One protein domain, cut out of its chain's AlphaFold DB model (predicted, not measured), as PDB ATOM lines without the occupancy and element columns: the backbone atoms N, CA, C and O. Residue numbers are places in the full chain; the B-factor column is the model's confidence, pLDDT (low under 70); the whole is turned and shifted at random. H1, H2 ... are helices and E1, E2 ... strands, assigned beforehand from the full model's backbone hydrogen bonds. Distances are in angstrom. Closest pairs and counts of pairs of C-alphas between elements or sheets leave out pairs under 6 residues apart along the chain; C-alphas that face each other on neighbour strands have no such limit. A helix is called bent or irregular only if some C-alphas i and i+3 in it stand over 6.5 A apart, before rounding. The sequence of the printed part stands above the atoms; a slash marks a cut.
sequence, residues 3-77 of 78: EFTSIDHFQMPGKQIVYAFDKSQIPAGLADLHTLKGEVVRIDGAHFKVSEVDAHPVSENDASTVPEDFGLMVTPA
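This is residues 3 to 77 of the 78 residues of an uncharacterized protein of Actinobacteria bacterium (UniProt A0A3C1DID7). A strongly twisted sheet of five strands is coiled partway toward a barrel, with E4 bent by 80 degrees and short H1 packed over it. Residues 3 to 4, before edge strand E1, pair with E3 at the other edge, while the long loop of residues 55 to 68 reaches away at one end. The printed part has 75 residues, with E1, E2, H1, E3, E4 and E5 along it; the antiparallel sheet runs E1 E2 E5 E4 E3. It is mostly strand, with under half of the residues in named elements, and compact, with a radius of gyration of the C-alphas of 12.2 A and spans of 36 by 28 by 19 A.

E1, residues 8 to 12, is 13.4 A long from C-alpha 8 at (-30.058, -38.533, -46.666). E2 is residues 16 to 22, 20.1 A; H1 residues 33 to 36, 5.7 A; E3 residues 40 to 43, 9.7 A. E4, residues 46 to 54, spans 19.8 A and bends at residue 51. E5, residues 69 to 76, spans 21.9 A to C-alpha 76 at (-27.853, -34.397, -30.995).

Hairpin E1 and E2 has N 10 and O 18 at 2.8 A. E2 and E5 are antiparallel at 149 degrees, with N 19 and O 72 at 2.9 A. E3, E4 and E5 form a meander, each strand the antiparallel neighbour of the one before; N 51 and O 73 are 2.8 A apart, N 41 and O 48 2.8 A. Residues 3 to 4 pair parallel with residues 42 to 43. E1 and E3 are apart. H1 is on the sheet, over E4, at a height of 7.8 A; their closest C-alphas, His 34 and Val 53, are 5.7 A apart. H1 is too short for an O i to N i+4 pair; its one O i to N i+3 pair is within hydrogen-bond range.

The farthest C-alphas, Asn 61 and Ala 77, are 37.3 A apart. The printed part has no cut. The link E4 to E5, residues 55 to 68, is long, and its 14 residues have pLDDT under 70.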
ATOM      1  N   GLU A   3     -16.676 -41.289 -38.042       91.44
ATOM      2  CA  GLU A   3     -17.114 -40.163 -38.865       91.44
ATOM      3  C   GLU A   3     -17.810 -40.703 -40.112       91.44
ATOM      4  O   GLU A   3     -17.267 -41.566 -40.802       91.44
ATOM      5  N   PHE A   4     -19.016 -40.202 -40.355       90.62
ATOM      6  CA  PHE A   4     -19.881 -40.576 -41.459       90.62
ATOM      7  C   PHE A   4     -20.323 -39.322 -42.220       90.62
ATOM      8  O   PHE A   4     -20.485 -38.242 -41.645       90.62
ATOM      9  N   THR A   5     -20.566 -39.490 -43.509       92.06
ATOM     10  CA  THR A   5     -21.157 -38.496 -44.404       92.06
ATOM     11  C   THR A   5     -22.526 -39.012 -44.811       92.06
ATOM     12  O   THR A   5     -22.617 -40.071 -45.434       92.06
ATOM     13  N   SER A   6     -23.596 -38.314 -44.446       88.69
ATOM     14  CA  SER A   6     -24.936 -38.811 -44.752       88.69
ATOM     15  C   SER A   6     -25.256 -38.704 -46.244       88.69
ATOM     16  O   SER A   6     -24.803 -37.790 -46.934       88.69
ATOM     17  N   ILE A   7     -26.028 -39.666 -46.753       88.06
ATOM     18  CA  ILE A   7     -26.655 -39.567 -48.079       88.06
ATOM     19  C   ILE A   7     -27.961 -38.781 -47.958       88.06
ATOM     20  O   ILE A   7     -28.250 -37.913 -48.779       88.06
ATOM     21  N   ASP A   8     -28.746 -39.111 -46.934       84.88
ATOM     22  CA  ASP A   8     -30.058 -38.533 -46.666       84.88
ATOM     23  C   ASP A   8     -30.349 -38.550 -45.160       84.88
ATOM     24  O   ASP A   8     -29.715 -39.288 -44.395       84.88
ATOM     25  N   HIS A   9     -31.308 -37.731 -44.724       86.69
ATOM     26  CA  HIS A   9     -31.780 -37.762 -43.348       86.69
ATOM     27  C   HIS A   9     -33.251 -37.385 -43.208       86.69
ATOM     28  O   HIS A   9     -33.769 -36.498 -43.885       86.69
ATOM     29  N   PHE A  10     -33.904 -38.002 -42.227       84.94
ATOM     30  CA  PHE A  10     -35.278 -37.711 -41.851       84.94
ATOM     31  C   PHE A  10     -35.377 -37.384 -40.362       84.94
ATOM     32  O   PHE A  10     -34.914 -38.134 -39.502       84.94
ATOM     33  N   GLN A  11     -36.021 -36.263 -40.036       86.38
ATOM     34  CA  GLN A  11     -36.249 -35.869 -38.652       86.38
ATOM     35  C   GLN A  11     -37.553 -36.474 -38.126       86.38
ATOM     36  O   GLN A  11     -38.647 -36.154 -38.592       86.38
ATOM     37  N   MET A  12     -37.434 -37.314 -37.103       83.56
ATOM     38  CA  MET A  12     -38.567 -37.881 -36.390       83.56
ATOM     39  C   MET A  12     -39.081 -36.936 -35.292       83.56
ATOM     40  O   MET A  12     -38.321 -36.154 -34.702       83.56
ATOM     41  N   PRO A  13     -40.380 -37.022 -34.952       83.00
ATOM     42  CA  PRO A  13     -40.913 -36.340 -33.781       83.00
ATOM     43  C   PRO A  13     -40.157 -36.770 -32.511       83.00
ATOM     44  O   PRO A  13     -39.823 -37.937 -32.324       83.00
ATOM     45  N   GLY A  14     -39.869 -35.809 -31.626       81.00
ATOM     46  CA  GLY A  14     -39.106 -36.064 -30.396       81.00
ATOM     47  C   GLY A  14     -37.584 -35.887 -30.509       81.00
ATOM     48  O   GLY A  14     -36.860 -36.464 -29.707       81.00
ATOM     49  N   LYS A  15     -37.097 -35.068 -31.458       79.50
ATOM     50  CA  LYS A  15     -35.668 -34.723 -31.678       79.50
ATOM     51  C   LYS A  15     -34.769 -35.875 -32.148       79.50
ATOM     52  O   LYS A  15     -33.548 -35.737 -32.133       79.50
ATOM     53  N   GLN A  16     -35.357 -36.986 -32.567       87.06
ATOM     54  CA  GLN A  16     -34.615 -38.090 -33.162       87.06
ATOM     55  C   GLN A  16     -34.414 -37.807 -34.650       87.06
ATOM     56  O   GLN A  16     -35.293 -37.244 -35.301       87.06
ATOM     57  N   ILE A  17     -33.252 -38.162 -35.182       88.94
ATOM     58  CA  ILE A  17     -32.921 -38.001 -36.597       88.94
ATOM     59  C   ILE A  17     -32.463 -39.358 -37.102       88.94
ATOM     60  O   ILE A  17     -31.639 -40.002 -36.459       88.94
ATOM     61  N   VAL A  18     -33.004 -39.798 -38.228       88.69
ATOM     62  CA  VAL A  18     -32.552 -40.999 -38.921       88.69
ATOM     63  C   VAL A  18     -31.664 -40.548 -40.068       88.69
ATOM     64  O   VAL A  18     -32.122 -39.796 -40.922       88.69
ATOM     65  N   TYR A  19     -30.408 -40.978 -40.068       89.00
ATOM     66  CA  TYR A  19     -29.467 -40.743 -41.158       89.00
ATOM     67  C   TYR A  19     -29.257 -42.026 -41.948       89.00
ATOM     68  O   TYR A  19     -29.091 -43.080 -41.340       89.00
ATOM     69  N   ALA A  20     -29.230 -41.918 -43.273       88.12
ATOM     70  CA  ALA A  20     -28.903 -43.009 -44.182       88.12
ATOM     71  C   ALA A  20     -27.471 -42.861 -44.712       88.12
ATOM     72  O   ALA A  20     -27.024 -41.756 -45.039       88.12
ATOM     73  N   PHE A  21     -26.766 -43.984 -44.816       87.81
ATOM     74  CA  PHE A  21     -25.363 -44.062 -45.208       87.81
ATOM     75  C   PHE A  21     -25.128 -45.192 -46.204       87.81
ATOM     76  O   PHE A  21     -25.742 -46.254 -46.108       87.81
ATOM     77  N   ASP A  22     -24.159 -44.981 -47.092       84.88
ATOM     78  CA  ASP A  22     -23.669 -46.009 -48.011       84.88
ATOM     79  C   ASP A  22     -22.884 -47.076 -47.232       84.88
ATOM     80  O   ASP A  22     -22.109 -46.739 -46.328       84.88
ATOM     81  N   LYS A  23     -22.978 -48.353 -47.623       79.94
ATOM     82  CA  LYS A  23     -22.172 -49.425 -47.007       79.94
ATOM     83  C   LYS A  23     -20.663 -49.181 -47.024       79.94
ATOM     84  O   LYS A  23     -19.953 -49.699 -46.165       79.94
ATOM     85  N   SER A  24     -20.142 -48.414 -47.982       83.25
ATOM     86  CA  SER A  24     -18.715 -48.082 -48.067       83.25
ATOM     87  C   SER A  24     -18.229 -47.265 -46.873       83.25
ATOM     88  O   SER A  24     -17.027 -47.224 -46.613       83.25
ATOM     89  N   GLN A  25     -19.151 -46.658 -46.121       86.50
ATOM     90  CA  GLN A  25     -18.839 -45.934 -44.897       86.50
ATOM     91  C   GLN A  25     -18.802 -46.812 -43.651       86.50
ATOM     92  O   GLN A  25     -18.435 -46.320 -42.583       86.50
ATOM     93  N   ILE A  26     -19.145 -48.100 -43.758       83.44
ATOM     94  CA  ILE A  26     -18.958 -49.041 -42.655       83.44
ATOM     95  C   ILE A  26     -17.453 -49.088 -42.339       83.44
ATOM     96  O   ILE A  26     -16.653 -49.472 -43.200       83.44
ATOM     97  N   PRO A  27     -17.030 -48.693 -41.124       81.44
ATOM     98  CA  PRO A  27     -15.621 -48.615 -40.778       81.44
ATOM     99  C   PRO A  27     -14.949 -49.980 -40.918       81.44
ATOM    100  O   PRO A  27     -15.453 -50.989 -40.420       81.44
ATOM    101  N   ALA A  28     -13.777 -50.018 -41.553       76.69
ATOM    102  CA  ALA A  28     -13.011 -51.251 -41.683       76.69
ATOM    103  C   ALA A  28     -12.701 -51.839 -40.292       76.69
ATOM    104  O   ALA A  28     -12.082 -51.185 -39.452       76.69
ATOM    105  N   GLY A  29     -13.142 -53.076 -40.049       75.62
ATOM    106  CA  GLY A  29     -13.004 -53.757 -38.756       75.62
ATOM    107  C   GLY A  29     -14.228 -53.657 -37.839       75.62
ATOM    108  O   GLY A  29     -14.253 -54.321 -36.805       75.62
ATOM    109  N   LEU A  30     -15.259 -52.898 -38.221       78.81
ATOM    110  CA  LEU A  30     -16.561 -52.942 -37.566       78.81
ATOM    111  C   LEU A  30     -17.348 -54.145 -38.106       78.81
ATOM    112  O   LEU A  30     -17.930 -54.092 -39.184       78.81
ATOM    113  N   ALA A  31     -17.305 -55.259 -37.375       70.94
ATOM    114  CA  ALA A  31     -17.983 -56.495 -37.775       70.94
ATOM    115  C   ALA A  31     -19.504 -56.446 -37.554       70.94
ATOM    116  O   ALA A  31     -20.240 -57.185 -38.199       70.94
ATOM    117  N   ASP A  32     -19.960 -55.590 -36.640       80.19
ATOM    118  CA  ASP A  32     -21.365 -55.426 -36.291       80.19
ATOM    119  C   ASP A  32     -21.667 -53.944 -36.057       80.19
ATOM    120  O   ASP A  32     -21.032 -53.292 -35.230       80.19
ATOM    121  N   LEU A  33     -22.635 -53.400 -36.797       81.94
ATOM    122  CA  LEU A  33     -23.020 -51.994 -36.676       81.94
ATOM    123  C   LEU A  33     -23.736 -51.709 -35.351       81.94
ATOM    124  O   LEU A  33     -23.685 -50.575 -34.881       81.94
ATOM    125  N   HIS A  34     -24.359 -52.706 -34.705       84.38
ATOM    126  CA  HIS A  34     -25.071 -52.493 -33.440       84.38
ATOM    127  C   HIS A  34     -24.142 -52.082 -32.296       84.38
ATOM    128  O   HIS A  34     -24.615 -51.491 -31.324       84.38
ATOM    129  N   THR A  35     -22.827 -52.288 -32.419       86.19
ATOM    130  CA  THR A  35     -21.851 -51.750 -31.461       86.19
ATOM    131  C   THR A  35     -21.812 -50.222 -31.449       86.19
ATOM    132  O   THR A  35     -21.302 -49.643 -30.497       86.19
ATOM    133  N   LEU A  36     -22.338 -49.553 -32.484       87.94
ATOM    134  CA  LEU A  36     -22.478 -48.097 -32.508       87.94
ATOM    135  C   LEU A  36     -23.588 -47.611 -31.572       87.94
ATOM    136  O   LEU A  36     -23.591 -46.441 -31.206       87.94
ATOM    137  N   LYS A  37     -24.530 -48.467 -31.156       90.31
ATOM    138  CA  LYS A  37     -25.624 -48.068 -30.265       90.31
ATOM    139  C   LYS A  37     -25.076 -47.569 -28.925       90.31
ATOM    140  O   LYS A  37     -24.418 -48.299 -28.193       90.31
ATOM    141  N   GLY A  38     -25.409 -46.329 -28.578       89.75
ATOM    142  CA  GLY A  38     -24.936 -45.644 -27.377       89.75
ATOM    143  C   GLY A  38     -23.643 -44.849 -27.565       89.75
ATOM    144  O   GLY A  38     -23.358 -43.998 -26.718       89.75
ATOM    145  N   GLU A  39     -22.919 -45.059 -28.667       92.00
ATOM    146  CA  GLU A  39     -21.701 -44.320 -28.995       92.00
ATOM    147  C   GLU A  39     -22.012 -42.920 -29.532       92.00
ATOM    148  O   GLU A  39     -23.088 -42.645 -30.077       92.00
ATOM    149  N   VAL A  40     -21.030 -42.026 -29.393       93.19
ATOM    150  CA  VAL A  40     -21.044 -40.713 -30.040       93.19
ATOM    151  C   VAL A  40     -20.290 -40.807 -31.360       93.19
ATOM    152  O   VAL A  40     -19.100 -41.136 -31.411       93.19
ATOM    153  N   VAL A  41     -20.998 -40.493 -32.434       92.06
ATOM    154  CA  VAL A  41     -20.502 -40.486 -33.805       92.06
ATOM    155  C   VAL A  41     -20.532 -39.068 -34.354       92.06
ATOM    156  O   VAL A  41     -21.238 -38.193 -33.845       92.06
ATOM    157  N   ARG A  42     -19.748 -38.832 -35.398       94.12
ATOM    158  CA  ARG A  42     -19.756 -37.582 -36.141       94.12
ATOM    159  C   ARG A  42     -20.444 -37.807 -37.477       94.12
ATOM    160  O   ARG A  42     -20.040 -38.695 -38.214       94.12
ATOM    161  N   ILE A  43     -21.482 -37.034 -37.766       92.38
ATOM    162  CA  ILE A  43     -22.237 -37.106 -39.019       92.38
ATOM    163  C   ILE A  43     -22.235 -35.704 -39.620       92.38
ATOM    164  O   ILE A  43     -22.617 -34.750 -38.942       92.38
ATOM    165  N   ASP A  44     -21.718 -35.561 -40.841       91.06
ATOM    166  CA  ASP A  44     -21.602 -34.274 -41.553       91.06
ATOM    167  C   ASP A  44     -20.923 -33.167 -40.721       91.06
ATOM    168  O   ASP A  44     -21.260 -31.985 -40.776       91.06
ATOM    169  N   GLY A  45     -19.949 -33.563 -39.898       90.00
ATOM    170  CA  GLY A  45     -19.182 -32.665 -39.039       90.00
ATOM    171  C   GLY A  45     -19.813 -32.349 -37.677       90.00
ATOM    172  O   GLY A  45     -19.106 -31.789 -36.833       90.00
ATOM    173  N   ALA A  46     -21.063 -32.750 -37.426       92.00
ATOM    174  CA  ALA A  46     -21.769 -32.568 -36.155       92.00
ATOM    175  C   ALA A  46     -21.775 -33.847 -35.300       92.00
ATOM    176  O   ALA A  46     -21.656 -34.957 -35.816       92.00
ATOM    177  N   HIS A  47     -21.881 -33.694 -33.977       93.50
ATOM    178  CA  HIS A  47     -21.853 -34.816 -33.039       93.50
ATOM    179  C   HIS A  47     -23.253 -35.313 -32.701       93.50
ATOM    180  O   HIS A  47     -24.139 -34.542 -32.327       93.50
ATOM    181  N   PHE A  48     -23.415 -36.628 -32.761       93.00
ATOM    182  CA  PHE A  48     -24.669 -37.286 -32.458       93.00
ATOM    183  C   PHE A  48     -24.440 -38.536 -31.628       93.00
ATOM    184  O   PHE A  48     -23.477 -39.272 -31.831       93.00
ATOM    185  N   LYS A  49     -25.357 -38.797 -30.700       94.06
ATOM    186  CA  LYS A  49     -25.412 -40.050 -29.962       94.06
ATOM    187  C   LYS A  49     -26.344 -41.011 -30.680       94.06
ATOM    188  O   LYS A  49     -27.508 -40.681 -30.911       94.06
ATOM    189  N   VAL A  50     -25.842 -42.197 -31.002       92.06
ATOM    190  CA  VAL A  50     -26.630 -43.238 -31.666       92.06
ATOM    191  C   VAL A  50     -27.580 -43.871 -30.656       92.06
ATOM    192  O   VAL A  50     -27.160 -44.419 -29.637       92.06
ATOM    193  N   SER A  51     -28.872 -43.801 -30.943       90.81
ATOM    194  CA  SER A  51     -29.933 -44.420 -30.147       90.81
ATOM    195  C   SER A  51     -30.279 -45.808 -30.674       90.81
ATOM    196  O   SER A  51     -30.514 -46.733 -29.894       90.81
ATOM    197  N   GLU A  52     -30.283 -45.963 -31.995       88.50
ATOM    198  CA  GLU A  52     -30.572 -47.221 -32.669       88.50
ATOM    199  C   GLU A  52     -29.805 -47.311 -33.982       88.50
ATOM    200  O   GLU A  52     -29.443 -46.304 -34.589       88.50
ATOM    201  N   VAL A  53     -29.539 -48.544 -34.383       85.12
ATOM    202  CA  VAL A  53     -28.858 -48.882 -35.621       85.12
ATOM    203  C   VAL A  53     -29.845 -49.716 -36.402       85.12
ATOM    204  O   VAL A  53     -30.323 -50.730 -35.901       85.12
ATOM    205  N   ASP A  54     -30.142 -49.264 -37.604       76.62
ATOM    206  CA  ASP A  54     -31.099 -49.894 -38.486       76.62
ATOM    207  C   ASP A  54     -30.360 -50.256 -39.773       76.62
ATOM    208  O   ASP A  54     -30.271 -49.499 -40.735       76.62
ATOM    209  N   ALA A  55     -29.698 -51.409 -39.741       62.75
ATOM    210  CA  ALA A  55     -29.065 -51.963 -40.923       62.75
ATOM    211  C   ALA A  55     -30.138 -52.732 -41.693       62.75
ATOM    212  O   ALA A  55     -30.406 -53.889 -41.376       62.75
ATOM    213  N   HIS A  56     -30.773 -52.094 -42.675       53.59
ATOM    214  CA  HIS A  56     -31.617 -52.805 -43.627       53.59
ATOM    215  C   HIS A  56     -30.710 -53.631 -44.558       53.59
ATOM    216  O   HIS A  56     -30.006 -53.047 -45.385       53.59
ATOM    217  N   PRO A  57     -30.688 -54.978 -44.483       47.03
ATOM    218  CA  PRO A  57     -30.183 -55.762 -45.597       47.03
ATOM    219  C   PRO A  57     -31.116 -55.482 -46.771       47.03
ATOM    220  O   PRO A  57     -32.324 -55.720 -46.693       47.03
ATOM    221  N   VAL A  58     -30.590 -54.885 -47.832       39.59
ATOM    222  CA  VAL A  58     -31.434 -54.535 -48.967       39.59
ATOM    223  C   VAL A  58     -31.777 -55.832 -49.689       39.59
ATOM    224  O   VAL A  58     -30.900 -56.587 -50.097       39.59
ATOM    225  N   SER A  59     -33.088 -56.039 -49.827       38.25
ATOM    226  CA  SER A  59     -33.769 -57.023 -50.667       38.25
ATOM    227  C   SER A  59     -34.103 -58.385 -50.034       38.25
ATOM    228  O   SER A  59     -33.269 -59.275 -49.904       38.25
ATOM    229  N   GLU A  60     -35.407 -58.616 -49.818       39.94
ATOM    230  CA  GLU A  60     -36.036 -59.943 -49.630       39.94
ATOM    231  C   GLU A  60     -35.774 -60.928 -50.794       39.94
ATOM    232  O   GLU A  60     -36.212 -62.077 -50.742       39.94
ATOM    233  N   ASN A  61     -35.063 -60.510 -51.848       43.03
ATOM    234  CA  ASN A  61     -34.775 -61.320 -53.026       43.03
ATOM    235  C   ASN A  61     -33.289 -61.332 -53.437       43.03
ATOM    236  O   ASN A  61     -32.966 -61.885 -54.489       43.03
ATOM    237  N   ASP A  62     -32.392 -60.743 -52.639       43.44
ATOM    238  CA  ASP A  62     -30.949 -60.800 -52.883       43.44
ATOM    239  C   ASP A  62     -30.290 -61.649 -51.790       43.44
ATOM    240  O   ASP A  62     -30.376 -61.362 -50.601       43.44
ATOM    241  N   ALA A  63     -29.648 -62.750 -52.183       48.75
ATOM    242  CA  ALA A  63     -28.934 -63.633 -51.259       48.75
ATOM    243  C   ALA A  63     -27.631 -63.002 -50.714       48.75
ATOM    244  O   ALA A  63     -26.838 -63.690 -50.063       48.75
ATOM    245  N   SER A  64     -27.382 -61.716 -50.987       42.19
ATOM    246  CA  SER A  64     -26.272 -60.965 -50.417       42.19
ATOM    247  C   SER A  64     -26.534 -60.666 -48.946       42.19
ATOM    248  O   SER A  64     -27.336 -59.816 -48.578       42.19
ATOM    249  N   THR A  65     -25.771 -61.307 -48.069       51.28
ATOM    250  CA  THR A  65     -25.738 -61.023 -46.626       51.28
ATOM    251  C   THR A  65     -25.047 -59.692 -46.291       51.28
ATOM    252  O   THR A  65     -24.528 -59.530 -45.189       51.28
ATOM    253  N   VAL A  66     -24.948 -58.769 -47.250       49.25
ATOM    254  CA  VAL A  66     -24.215 -57.511 -47.112       49.25
ATOM    255  C   VAL A  66     -25.227 -56.376 -47.246       49.25
ATOM    256  O   VAL A  66     -25.811 -56.251 -48.321       49.25
ATOM    257  N   PRO A  67     -25.461 -55.563 -46.200       53.91
ATOM    258  CA  PRO A  67     -26.311 -54.386 -46.331       53.91
ATOM    259  C   PRO A  67     -25.730 -53.487 -47.426       53.91
ATOM    260  O   PRO A  67     -24.530 -53.210 -47.420       53.91
ATOM    261  N   GLU A  68     -26.544 -53.103 -48.411       58.50
ATOM    262  CA  GLU A  68     -26.142 -52.126 -49.432       58.50
ATOM    263  C   GLU A  68     -26.096 -50.708 -48.855       58.50
ATOM    264  O   GLU A  68     -25.207 -49.948 -49.225       58.50
ATOM    265  N   ASP A  69     -26.929 -50.435 -47.846       76.06
ATOM    266  CA  ASP A  69     -26.995 -49.187 -47.087       76.06
ATOM    267  C   ASP A  69     -27.269 -49.480 -45.604       76.06
ATOM    268  O   ASP A  69     -27.724 -50.569 -45.241       76.06
ATOM    269  N   PHE A  70     -27.016 -48.514 -44.723       82.44
ATOM    270  CA  PHE A  70     -27.416 -48.608 -43.318       82.44
ATOM    271  C   PHE A  70     -27.945 -47.282 -42.778       82.44
ATOM    272  O   PHE A  70     -27.562 -46.201 -43.220       82.44
ATOM    273  N   GLY A  71     -28.831 -47.381 -41.792       86.94
ATOM    274  CA  GLY A  71     -29.414 -46.263 -41.074       86.94
ATOM    275  C   GLY A  71     -28.881 -46.157 -39.648       86.94
ATOM    276  O   GLY A  71     -28.678 -47.163 -38.964       86.94
ATOM    277  N   LEU A  72     -28.700 -44.931 -39.162       89.56
ATOM    278  CA  LEU A  72     -28.509 -44.656 -37.737       89.56
ATOM    279  C   LEU A  72     -29.615 -43.725 -37.259       89.56
ATOM    280  O   LEU A  72     -29.759 -42.611 -37.765       89.56
ATOM    281  N   MET A  73     -30.356 -44.155 -36.241       90.94
ATOM    282  CA  MET A  73     -31.217 -43.259 -35.486       90.94
ATOM    283  C   MET A  73     -30.399 -42.630 -34.370       90.94
ATOM    284  O   MET A  73     -29.844 -43.315 -33.508       90.94
ATOM    285  N   VAL A  74     -30.340 -41.308 -34.368       92.25
ATOM    286  CA  VAL A  74     -29.466 -40.548 -33.488       92.25
ATOM    287  C   VAL A  74     -30.198 -39.396 -32.815       92.25
ATOM    288  O   VAL A  74     -31.285 -38.976 -33.218       92.25
ATOM    289  N   THR A  75     -29.571 -38.863 -31.776       93.56
ATOM    290  CA  THR A  75     -29.963 -37.616 -31.115       93.56
ATOM    291  C   THR A  75     -28.762 -36.676 -31.059       93.56
ATOM    292  O   THR A  75     -27.632 -37.162 -30.963       93.56
ATOM    293  N   PRO A  76     -28.953 -35.347 -31.147       90.25
ATOM    294  CA  PRO A  76     -27.853 -34.397 -30.995       90.25
ATOM    295  C   PRO A  76     -27.118 -34.645 -29.675       90.25
ATOM    296  O   PRO A  76     -27.756 -34.712 -28.624       90.25
ATOM    297  N   ALA A  77     -25.800 -34.824 -29.739       84.94
ATOM    298  CA  ALA A  77     -24.976 -34.908 -28.541       84.94
ATOM    299  C   ALA A  77     -24.656 -33.473 -28.095       84.94
ATOM    300  O   ALA A  77     -24.037 -32.729 -28.855       84.94
TER     301      ALA A  77